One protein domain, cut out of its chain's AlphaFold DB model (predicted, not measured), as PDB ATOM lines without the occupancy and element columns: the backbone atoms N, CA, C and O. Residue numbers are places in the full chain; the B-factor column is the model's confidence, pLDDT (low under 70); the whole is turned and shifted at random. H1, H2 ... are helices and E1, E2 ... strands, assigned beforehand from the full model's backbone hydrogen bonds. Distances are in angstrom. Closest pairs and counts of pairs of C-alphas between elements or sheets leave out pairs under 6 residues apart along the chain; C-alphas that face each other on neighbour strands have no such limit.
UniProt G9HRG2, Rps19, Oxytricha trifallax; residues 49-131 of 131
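What this domain is: This is residues 49 to 131 of the 131 residues of the protein "Rps19" of Oxytricha trifallax (UniProt G9HRG2). A small body made largely of loops holds a short two-strand hairpin, E1 and E2, with the four-residue helix H2 near it; helix H1 lies at one end of this body, and at the opposite end residues 115 to 131, with helix H3, stick out as a free arm that makes much of the length. The long link, residues 60 to 84, leads from H1 to the hairpin, and its residues 69 to 70 run beside E1 as a short parallel pairing. The printed part has 83 residues, with three named helices and two named strands in the order H1, E1, E2, H2, H3; the strands form one antiparallel sheet of order E1 - E2, and the class is mixed, helices and strands, with under half of the residues in named elements. The whole is loose, with a radius of gyration of the C-alphas of 16.8 A, and spans 62 by 25 by 17 A.

Where its parts are: H1 is residues 49 to 59, 15.5 A from first to last C-alpha, beginning at C-alpha 49 (148.737, 201.409, 208.967). E1 is residues 85 to 89, 13.4 A long, and E2 is residues 94 to 98, 13.3 A long. E1 begins at C-alpha 85 (166.537, 203.002, 205.615). H2 is residues 108 to 111, 5.6 A long. H3, residues 115 to 128, is the longest helix at 20.2 A and ends at C-alpha 128 (179.347, 200.187, 242.933).

How they stand to each other: E1 and E2 form a hairpin of antiparallel neighbours, with 151 degrees between their directions. N 86 and O 97 are 2.8 A apart and N 95 and O 88 are 2.9 A apart, both within hydrogen-bond range. C-alphas 87 and 96 face each other at 4.4 A. The closest C-alphas of E1 and H2 are those of Ile 88 and Phe 108, 7.0 A apart. The closest of E2 and H2 are those of Arg 97 and Leu 111, 7.8 A apart. H1 is apart from E2, H2 and H3. H3 is apart from E1, E2 and H2. In H1 and H3 every O i to N i+4 pair is within hydrogen-bond range; H2 is too short for such a pair.

The domain as a whole: The C-alphas of Gln 59 and Lys 131 are the two farthest apart, at 61.7 A. Without residues 115 to 131, which stand free, the body of 66 residues spans 35 by 24 by 19 A. The printed part has no cut and ends at residue 131, the chain's last. The link from H1 to E1 is long, 25 residues; those from E1 to E2 and from H2 to H3 are tight, and that from E2 to H2 is short. The mean pLDDT of the printed part is 87.7, with residues 63 to 67 and residue 131 under 70.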
ATOM      1  N   PHE A  49     148.026 200.393 209.745       88.94
ATOM      2  CA  PHE A  49     148.737 201.409 208.967       88.94
ATOM      3  C   PHE A  49     149.982 200.855 208.255       88.94
ATOM      4  O   PHE A  49     150.286 201.240 207.125       88.94
ATOM      5  N   PHE A  50     150.697 199.928 208.898       87.38
ATOM      6  CA  PHE A  50     151.844 199.255 208.295       87.38
ATOM      7  C   PHE A  50     151.421 198.312 207.177       87.38
ATOM      8  O   PHE A  50     152.033 198.348 206.112       87.38
ATOM      9  N   TRP A  51     150.363 197.528 207.387       88.06
ATOM     10  CA  TRP A  51     149.808 196.665 206.344       88.06
ATOM     11  C   TRP A  51     149.394 197.458 205.110       88.06
ATOM     12  O   TRP A  51     149.822 197.125 204.006       88.06
ATOM     13  N   LYS A  52     148.687 198.579 205.302       88.19
ATOM     14  CA  LYS A  52     148.338 199.497 204.210       88.19
ATOM     15  C   LYS A  52     149.578 199.993 203.463       88.19
ATOM     16  O   LYS A  52     149.596 199.979 202.238       88.19
ATOM     17  N   LYS A  53     150.640 200.394 204.173       84.75
ATOM     18  CA  LYS A  53     151.900 200.819 203.534       84.75
ATOM     19  C   LYS A  53     152.557 199.696 202.733       84.75
ATOM     20  O   LYS A  53     152.983 199.938 201.612       84.75
ATOM     21  N   ILE A  54     152.646 198.491 203.297       86.12
ATOM     22  CA  ILE A  54     153.235 197.322 202.623       86.12
ATOM     23  C   ILE A  54     152.472 197.022 201.335       86.12
ATOM     24  O   ILE A  54     153.094 196.874 200.287       86.12
ATOM     25  N   PHE A  55     151.143 197.009 201.412       87.94
ATOM     26  CA  PHE A  55     150.266 196.800 200.268       87.94
ATOM     27  C   PHE A  55     150.491 197.852 199.172       87.94
ATOM     28  O   PHE A  55     150.740 197.507 198.020       87.94
ATOM     29  N   LEU A  56     150.521 199.139 199.538       85.06
ATOM     30  CA  LEU A  56     150.780 200.226 198.587       85.06
ATOM     31  C   LEU A  56     152.172 200.136 197.944       85.06
ATOM     32  O   LEU A  56     152.318 200.429 196.758       85.06
ATOM     33  N   TYR A  57     153.191 199.706 198.695       79.88
ATOM     34  CA  TYR A  57     154.532 199.487 198.145       79.88
ATOM     35  C   TYR A  57     154.590 198.319 197.162       79.88
ATOM     36  O   TYR A  57     155.388 198.357 196.230       79.88
ATOM     37  N   GLN A  58     153.784 197.278 197.380       80.88
ATOM     38  CA  GLN A  58     153.704 196.141 196.465       80.88
ATOM     39  C   GLN A  58     152.997 196.524 195.163       80.88
ATOM     40  O   GLN A  58     153.441 196.112 194.095       80.88
ATOM     41  N   GLN A  59     151.942 197.339 195.241       85.56
ATOM     42  CA  GLN A  59     151.174 197.752 194.067       85.56
ATOM     43  C   GLN A  59     151.899 198.792 193.207       85.56
ATOM     44  O   GLN A  59     151.894 198.685 191.983       85.56
ATOM     45  N   ASN A  60     152.562 199.777 193.821       81.25
ATOM     46  CA  ASN A  60     153.095 200.921 193.086       81.25
ATOM     47  C   ASN A  60     154.624 201.002 193.147       81.25
ATOM     48  O   ASN A  60     155.205 201.471 194.126       81.25
ATOM     49  N   LYS A  61     155.290 200.673 192.031       71.25
ATOM     50  CA  LYS A  61     156.748 200.859 191.869       71.25
ATOM     51  C   LYS A  61     157.184 202.332 191.925       71.25
ATOM     52  O   LYS A  61     158.343 202.602 192.234       71.25
ATOM     53  N   ILE A  62     156.266 203.261 191.632       70.19
ATOM     54  CA  ILE A  62     156.489 204.719 191.630       70.19
ATOM     55  C   ILE A  62     156.528 205.282 193.058       70.19
ATOM     56  O   ILE A  62     157.195 206.283 193.302       70.19
ATOM     57  N   PHE A  63     155.913 204.601 194.034       64.19
ATOM     58  CA  PHE A  63     156.000 204.954 195.455       64.19
ATOM     59  C   PHE A  63     157.375 204.576 196.040       64.19
ATOM     60  O   PHE A  63     157.504 203.847 197.027       64.19
ATOM     61  N   LYS A  64     158.449 205.095 195.444       64.25
ATOM     62  CA  LYS A  64     159.774 205.098 196.051       64.25
ATOM     63  C   LYS A  64     159.885 206.279 197.024       64.25
ATOM     64  O   LYS A  64     160.324 207.364 196.686       64.25
ATOM     65  N   LEU A  65     159.547 205.976 198.279       62.38
ATOM     66  CA  LEU A  65     160.496 206.103 199.394       62.38
ATOM     67  C   LEU A  65     161.022 207.502 199.771       62.38
ATOM     68  O   LEU A  65     162.142 207.584 200.266       62.38
ATOM     69  N   SER A  66     160.238 208.575 199.651       57.72
ATOM     70  CA  SER A  66     160.738 209.889 200.086       57.72
ATOM     71  C   SER A  66     161.022 209.982 201.590       57.72
ATOM     72  O   SER A  66     161.864 210.779 201.953       57.72
ATOM     73  N   GLU A  67     160.439 209.129 202.452       67.25
ATOM     74  CA  GLU A  67     160.914 208.885 203.831       67.25
ATOM     75  C   GLU A  67     160.093 207.778 204.532       67.25
ATOM     76  O   GLU A  67     158.885 207.912 204.757       67.25
ATOM     77  N   ARG A  68     160.724 206.670 204.960       85.56
ATOM     78  CA  ARG A  68     160.043 205.626 205.761       85.56
ATOM     79  C   ARG A  68     160.005 206.007 207.238       85.56
ATOM     80  O   ARG A  68     160.688 205.410 208.070       85.56
ATOM     81  N   LYS A  69     159.176 207.001 207.554       92.06
ATOM     82  CA  LYS A  69     158.846 207.394 208.929       92.06
ATOM     83  C   LYS A  69     157.906 206.376 209.577       92.06
ATOM     84  O   LYS A  69     156.857 206.016 209.023       92.06
ATOM     85  N   ILE A  70     158.308 205.912 210.755       93.44
ATOM     86  CA  ILE A  70     157.655 204.875 211.548       93.44
ATOM     87  C   ILE A  70     157.316 205.442 212.922       93.44
ATOM     88  O   ILE A  70     158.201 205.752 213.718       93.44
ATOM     89  N   PHE A  71     156.019 205.521 213.207       93.06
ATOM     90  CA  PHE A  71     155.503 205.941 214.512       93.06
ATOM     91  C   PHE A  71     155.179 204.749 215.420       93.06
ATOM     92  O   PHE A  71     155.458 204.784 216.618       93.06
ATOM     93  N   SER A  72     154.624 203.666 214.861       94.25
ATOM     94  CA  SER A  72     154.266 202.475 215.638       94.25
ATOM     95  C   SER A  72     155.511 201.660 215.998       94.25
ATOM     96  O   SER A  72     156.045 200.911 215.183       94.25
ATOM     97  N   ARG A  73     155.958 201.793 217.249       93.25
ATOM     98  CA  ARG A  73     157.108 201.049 217.790       93.25
ATOM     99  C   ARG A  73     156.786 199.607 218.187       93.25
ATOM    100  O   ARG A  73     157.701 198.806 218.331       93.25
ATOM    101  N   SER A  74     155.515 199.293 218.426       94.31
ATOM    102  CA  SER A  74     155.065 197.957 218.837       94.31
ATOM    103  C   SER A  74     154.920 196.984 217.670       94.31
ATOM    104  O   SER A  74     154.831 195.782 217.909       94.31
ATOM    105  N   SER A  75     154.899 197.493 216.434       95.38
ATOM    106  CA  SER A  75     154.798 196.671 215.231       95.38
ATOM    107  C   SER A  75     156.073 195.863 215.008       95.38
ATOM    108  O   SER A  75     157.185 196.380 215.167       95.38
ATOM    109  N   VAL A  76     155.888 194.607 214.615       95.44
ATOM    110  CA  VAL A  76     156.962 193.713 214.179       95.44
ATOM    111  C   VAL A  76     157.457 194.124 212.796       95.44
ATOM    112  O   VAL A  76     156.674 194.525 211.934       95.44
ATOM    113  N   ILE A  77     158.769 194.037 212.593       94.75
ATOM    114  CA  ILE A  77     159.446 194.379 211.346       94.75
ATOM    115  C   ILE A  77     159.135 193.299 210.301       94.75
ATOM    116  O   ILE A  77     159.592 192.161 210.455       94.75
ATOM    117  N   PRO A  78     158.396 193.629 209.224       92.25
ATOM    118  CA  PRO A  78     158.114 192.685 208.155       92.25
ATOM    119  C   PRO A  78     159.313 192.535 207.217       92.25
ATOM    120  O   PRO A  78     160.105 193.461 207.033       92.25
ATOM    121  N   TYR A  79     159.387 191.396 206.525       91.19
ATOM    122  CA  TYR A  79     160.455 191.106 205.561       91.19
ATOM    123  C   TYR A  79     160.562 192.148 204.433       91.19
ATOM    124  O   TYR A  79     161.657 192.462 203.974       91.19
ATOM    125  N   GLY A  80     159.442 192.773 204.049       87.25
ATOM    126  CA  GLY A  80     159.411 193.846 203.047       87.25
ATOM    127  C   GLY A  80     160.201 195.108 203.421       87.25
ATOM    128  O   GLY A  80     160.362 195.985 202.573       87.25
ATOM    129  N   PHE A  81     160.693 195.212 204.662       89.06
ATOM    130  CA  PHE A  81     161.569 196.296 205.112       89.06
ATOM    131  C   PHE A  81     163.066 195.980 205.028       89.06
ATOM    132  O   PHE A  81     163.891 196.826 205.367       89.06
ATOM    133  N   MET A  82     163.444 194.790 204.563       91.06
ATOM    134  CA  MET A  82     164.844 194.386 204.456       91.06
ATOM    135  C   MET A  82     165.651 195.335 203.549       91.06
ATOM    136  O   MET A  82     165.200 195.700 202.464       91.06
ATOM    137  N   ARG A  83     166.865 195.703 203.991       90.94
ATOM    138  CA  ARG A  83     167.819 196.606 203.310       90.94
ATOM    139  C   ARG A  83     167.308 198.032 203.088       90.94
ATOM    140  O   ARG A  83     167.833 198.752 202.246       90.94
ATOM    141  N   GLN A  84     166.297 198.460 203.836       90.38
ATOM    142  CA  GLN A  84     165.765 199.815 203.722       90.38
ATOM    143  C   GLN A  84     166.200 200.688 204.888       90.38
ATOM    144  O   GLN A  84     166.339 200.220 206.020       90.38
ATOM    145  N   TYR A  85     166.359 201.978 204.601       92.62
ATOM    146  CA  TYR A  85     166.537 203.002 205.615       92.62
ATOM    147  C   TYR A  85     165.176 203.433 206.167       92.62
ATOM    148  O   TYR A  85     164.272 203.805 205.411       92.62
ATOM    149  N   VAL A  86     165.022 203.367 207.485       93.75
ATOM    150  CA  VAL A  86     163.799 203.747 208.197       93.75
ATOM    151  C   VAL A  86     164.107 204.761 209.288       93.75
ATOM    152  O   VAL A  86     165.144 204.691 209.945       93.75
ATOM    153  N   GLN A  87     163.184 205.695 209.509       95.19
ATOM    154  CA  GLN A  87     163.238 206.652 210.610       95.19
ATOM    155  C   GLN A  87     162.203 206.253 211.660       95.19
ATOM    156  O   GLN A  87     161.001 206.299 211.407       95.19
ATOM    157  N   ILE A  88     162.659 205.853 212.844       95.75
ATOM    158  CA  ILE A  88     161.805 205.367 213.929       95.75
ATOM    159  C   ILE A  88     161.634 206.471 214.968       95.75
ATOM    160  O   ILE A  88     162.614 207.033 215.471       95.75
ATOM    161  N   HIS A  89     160.386 206.775 215.310       93.50
ATOM    162  CA  HIS A  89     160.063 207.751 216.336       93.50
ATOM    163  C   HIS A  89     160.273 207.160 217.735       93.50
ATOM    164  O   HIS A  89     159.666 206.154 218.100       93.50
ATOM    165  N   SER A  90     161.096 207.805 218.561       90.19
ATOM    166  CA  SER A  90     161.327 207.389 219.953       90.19
ATOM    167  C   SER A  90     160.478 208.158 220.972       90.19
ATOM    168  O   SER A  90     160.615 207.907 222.171       90.19
ATOM    169  N   GLY A  91     159.644 209.102 220.532       88.31
ATOM    170  CA  GLY A  91     158.850 209.992 221.388       88.31
ATOM    171  C   GLY A  91     159.309 211.449 221.309       88.31
ATOM    172  O   GLY A  91     158.488 212.328 221.102       88.31
ATOM    173  N   LYS A  92     160.620 211.701 221.440       88.06
ATOM    174  CA  LYS A  92     161.215 213.056 221.347       88.06
ATOM    175  C   LYS A  92     162.054 213.277 220.086       88.06
ATOM    176  O   LYS A  92     162.261 214.409 219.669       88.06
ATOM    177  N   LYS A  93     162.630 212.205 219.543       92.00
ATOM    178  CA  LYS A  93     163.599 212.254 218.442       92.00
ATOM    179  C   LYS A  93     163.320 211.145 217.440       92.00
ATOM    180  O   LYS A  93     162.733 210.116 217.793       92.00
ATOM    181  N   TRP A  94     163.806 211.356 216.226       94.06
ATOM    182  CA  TRP A  94     163.827 210.377 215.151       94.06
ATOM    183  C   TRP A  94     165.181 209.676 215.107       94.06
ATOM    184  O   TRP A  94     166.221 210.323 215.213       94.06
ATOM    185  N   TYR A  95     165.163 208.355 214.952       93.81
ATOM    186  CA  TYR A  95     166.366 207.550 214.779       93.81
ATOM    187  C   TYR A  95     166.346 206.877 213.416       93.81
ATOM    188  O   TYR A  95     165.463 206.071 213.132       93.81
ATOM    189  N   GLY A  96     167.333 207.207 212.589       94.88
ATOM    190  CA  GLY A  96     167.574 206.545 211.316       94.88
ATOM    191  C   GLY A  96     168.296 205.213 211.504       94.88
ATOM    192  O   GLY A  96     169.322 205.157 212.186       94.88
ATOM    193  N   ARG A  97     167.764 204.137 210.923       94.69
ATOM    194  CA  ARG A  97     168.361 202.794 210.952       94.69
ATOM    195  C   ARG A  97     168.197 202.117 209.599       94.69
ATOM    196  O   ARG A  97     167.140 202.210 208.982       94.69
ATOM    197  N   VAL A  98     169.232 201.401 209.168       95.19
ATOM    198  CA  VAL A  98     169.131 200.443 208.061       95.19
ATOM    199  C   VAL A  98     168.686 199.105 208.638       95.19
ATOM    200  O   VAL A  98     169.261 198.632 209.618       95.19
ATOM    201  N   ILE A  99     167.645 198.515 208.061       95.31
ATOM    202  CA  ILE A  99     167.102 197.230 208.509       95.31
ATOM    203  C   ILE A  99     167.870 196.084 207.851       95.31
ATOM    204  O   ILE A  99     167.830 195.912 206.631       95.31
ATOM    205  N   ASN A 100     168.521 195.257 208.668       96.44
ATOM    206  CA  ASN A 100     169.189 194.039 208.220       96.44
ATOM    207  C   ASN A 100     168.254 192.827 208.322       96.44
ATOM    208  O   ASN A 100     167.213 192.870 208.979       96.44
ATOM    209  N   LYS A 101     168.660 191.706 207.712       96.50
ATOM    210  CA  LYS A 101     167.940 190.422 207.795       96.50
ATOM    211  C   LYS A 101     167.676 190.002 209.246       96.50
ATOM    212  O   LYS A 101     166.588 189.544 209.562       96.50
ATOM    213  N   TRP A 102     168.646 190.237 210.127       96.19
ATOM    214  CA  TRP A 102     168.577 189.912 211.554       96.19
ATOM    215  C   TRP A 102     167.573 190.749 212.344       96.19
ATOM    216  O   TRP A 102     167.230 190.386 213.456       96.19
ATOM    217  N   ASN A 103     167.113 191.876 211.803       95.62
ATOM    218  CA  ASN A 103     166.130 192.719 212.476       95.62
ATOM    219  C   ASN A 103     164.689 192.295 212.155       95.62
ATOM    220  O   ASN A 103     163.764 192.742 212.827       95.62
ATOM    221  N   VAL A 104     164.479 191.458 211.136       94.81
ATOM    222  CA  VAL A 104     163.144 190.973 210.760       94.81
ATOM    223  C   VAL A 104     162.591 190.102 211.890       94.81
ATOM    224  O   VAL A 104     163.292 189.239 212.405       94.81
ATOM    225  N   GLY A 105     161.339 190.339 212.285       93.75
ATOM    226  CA  GLY A 105     160.704 189.644 213.414       93.75
ATOM    227  C   GLY A 105     160.823 190.359 214.765       93.75
ATOM    228  O   GLY A 105     160.000 190.118 215.645       93.75
ATOM    229  N   PHE A 106     161.754 191.305 214.915       96.00
ATOM    230  CA  PHE A 106     161.827 192.176 216.092       96.00
ATOM    231  C   PHE A 106     160.838 193.338 215.996       96.00
ATOM    232  O   PHE A 106     160.305 193.641 214.924       96.00
ATOM    233  N   LYS A 107     160.588 194.024 217.113       95.94
ATOM    234  CA  LYS A 107     159.755 195.234 217.121       95.94
ATOM    235  C   LYS A 107     160.588 196.456 216.757       95.94
ATOM    236  O   LYS A 107     161.728 196.597 217.193       95.94
ATOM    237  N   PHE A 108     159.997 197.421 216.051       95.00
ATOM    238  CA  PHE A 108     160.700 198.675 215.729       95.00
ATOM    239  C   PHE A 108     161.212 199.416 216.974       95.00
ATOM    240  O   PHE A 108     162.267 200.045 216.934       95.00
ATOM    241  N   GLY A 109     160.492 199.326 218.095       93.62
ATOM    242  CA  GLY A 109     160.890 199.943 219.358       93.62
ATOM    243  C   GLY A 109     162.196 199.405 219.933       93.62
ATOM    244  O   GLY A 109     162.912 200.163 220.580       93.62
ATOM    245  N   GLU A 110     162.538 198.145 219.664       93.00
ATOM    246  CA  GLU A 110     163.763 197.503 220.166       93.00
ATOM    247  C   GLU A 110     165.014 198.040 219.463       93.00
ATOM    248  O   GLU A 110     166.097 198.071 220.043       93.00
ATOM    249  N   LEU A 111     164.859 198.574 218.248       93.69
ATOM    250  CA  LEU A 111     165.934 199.240 217.507       93.69
ATOM    251  C   LEU A 111     166.236 200.658 218.020       93.69
ATOM    252  O   LEU A 111     167.207 201.292 217.588       93.69
ATOM    253  N   THR A 112     165.404 201.177 218.926       90.38
ATOM    254  CA  THR A 112     165.543 202.512 219.511       90.38
ATOM    255  C   THR A 112     165.812 202.426 221.006       90.38
ATOM    256  O   THR A 112     165.038 201.861 221.771       90.38
ATOM    257  N   TRP A 113     166.909 203.032 221.452       80.25
ATOM    258  CA  TRP A 113     167.285 203.009 222.860       80.25
ATOM    259  C   TRP A 113     166.602 204.126 223.651       80.25
ATOM    260  O   TRP A 113     166.767 205.309 223.342       80.25
ATOM    261  N   ASN A 114     165.915 203.777 224.740       76.12
ATOM    262  CA  ASN A 114     165.337 204.772 225.643       76.12
ATOM    263  C   ASN A 114     166.346 205.139 226.754       76.12
ATOM    264  O   ASN A 114     166.425 204.530 227.820       76.12
ATOM    265  N   ARG A 115     167.174 206.150 226.462       70.06
ATOM    266  CA  ARG A 115     168.430 206.496 227.163       70.06
ATOM    267  C   ARG A 115     168.322 206.802 228.663       70.06
ATOM    268  O   ARG A 115     169.310 206.613 229.368       70.06
ATOM    269  N   ARG A 116     167.181 207.273 229.180       75.62
ATOM    270  CA  ARG A 116     167.087 207.745 230.580       75.62
ATOM    271  C   ARG A 116     167.363 206.640 231.610       75.62
ATOM    272  O   ARG A 116     168.251 206.805 232.443       75.62
ATOM    273  N   LEU A 117     166.675 205.504 231.511       76.44
ATOM    274  CA  LEU A 117     166.841 204.382 232.448       76.44
ATOM    275  C   LEU A 117     168.217 203.726 232.330       76.44
ATOM    276  O   LEU A 117     168.847 203.383 233.326       76.44
ATOM    277  N   ALA A 118     168.713 203.604 231.106       77.81
ATOM    278  CA  ALA A 118     170.030 203.065 230.824       77.81
ATOM    279  C   ALA A 118     171.174 203.880 231.429       77.81
ATOM    280  O   ALA A 118     172.052 203.323 232.081       77.81
ATOM    281  N   MET A 119     171.155 205.203 231.236       83.75
ATOM    282  CA  MET A 119     172.172 206.097 231.796       83.75
ATOM    283  C   MET A 119     172.138 206.072 233.321       83.75
ATOM    284  O   MET A 119     173.189 206.083 233.957       83.75
ATOM    285  N   TYR A 120     170.940 206.000 233.910       88.50
ATOM    286  CA  TYR A 120     170.783 205.833 235.350       88.50
ATOM    287  C   TYR A 120     171.412 204.519 235.843       88.50
ATOM    288  O   TYR A 120     172.278 204.550 236.717       88.50
ATOM    289  N   LYS A 121     171.070 203.377 235.232       88.50
ATOM    290  CA  LYS A 121     171.639 202.061 235.586       88.50
ATOM    291  C   LYS A 121     173.161 202.014 235.395       88.50
ATOM    292  O   LYS A 121     173.874 201.526 236.270       88.50
ATOM    293  N   ALA A 122     173.680 202.594 234.314       89.88
ATOM    294  CA  ALA A 122     175.118 202.687 234.065       89.88
ATOM    295  C   ALA A 122     175.844 203.534 235.127       89.88
ATOM    296  O   ALA A 122     176.927 203.160 235.580       89.88
ATOM    297  N   LYS A 123     175.245 204.650 235.572       93.62
ATOM    298  CA  LYS A 123     175.779 205.462 236.680       93.62
ATOM    299  C   LYS A 123     175.836 204.669 237.989       93.62
ATOM    300  O   LYS A 123     176.844 204.745 238.685       93.62
ATOM    301  N   GLN A 124     174.797 203.894 238.303       94.25
ATOM    302  CA  GLN A 124     174.756 203.065 239.515       94.25
ATOM    303  C   GLN A 124     175.850 201.985 239.516       94.25
ATOM    304  O   GLN A 124     176.544 201.812 240.516       94.25
ATOM    305  N   LEU A 125     176.084 201.319 238.381       93.25
ATOM    306  CA  LEU A 125     177.155 200.321 238.247       93.25
ATOM    307  C   LEU A 125     178.552 200.925 238.454       93.25
ATOM    308  O   LEU A 125     179.383 200.325 239.132       93.25
ATOM    309  N   LYS A 126     178.804 202.130 237.923       92.94
ATOM    310  CA  LYS A 126     180.074 202.842 238.143       92.94
ATOM    311  C   LYS A 126     180.296 203.204 239.611       92.94
ATOM    312  O   LYS A 126     181.426 203.134 240.072       92.94
ATOM    313  N   LYS A 127     179.238 203.586 240.338       93.06
ATOM    314  CA  LYS A 127     179.327 203.866 241.779       93.06
ATOM    315  C   LYS A 127     179.670 202.610 242.581       93.06
ATOM    316  O   LYS A 127     180.519 202.687 243.455       93.06
ATOM    317  N   LYS A 128     179.060 201.463 242.255       92.00
ATOM    318  CA  LYS A 128     179.347 200.187 242.933       92.00
ATOM    319  C   LYS A 128     180.789 199.714 242.740       92.00
ATOM    320  O   LYS A 128     181.375 199.267 243.700       92.00
ATOM    321  N   LYS A 129     181.357 199.849 241.534       89.88
ATOM    322  CA  LYS A 129     182.745 199.432 241.240       89.88
ATOM    323  C   LYS A 129     183.835 200.307 241.877       89.88
ATOM    324  O   LYS A 129     184.999 199.948 241.805       89.88
ATOM    325  N   LYS A 130     183.477 201.495 242.373       83.50
ATOM    326  CA  LYS A 130     184.404 202.414 243.057       83.50
ATOM    327  C   LYS A 130     184.442 202.206 244.576       83.50
ATOM    328  O   LYS A 130     185.278 202.823 245.221       83.50
ATOM    329  N   LYS A 131     183.495 201.437 245.117       66.50
ATOM    330  CA  LYS A 131     183.517 200.935 246.490       66.50
ATOM    331  C   LYS A 131     184.221 199.591 246.487       66.50
ATOM    332  O   LYS A 131     184.881 199.318 247.503       66.50
TER     333      LYS A 131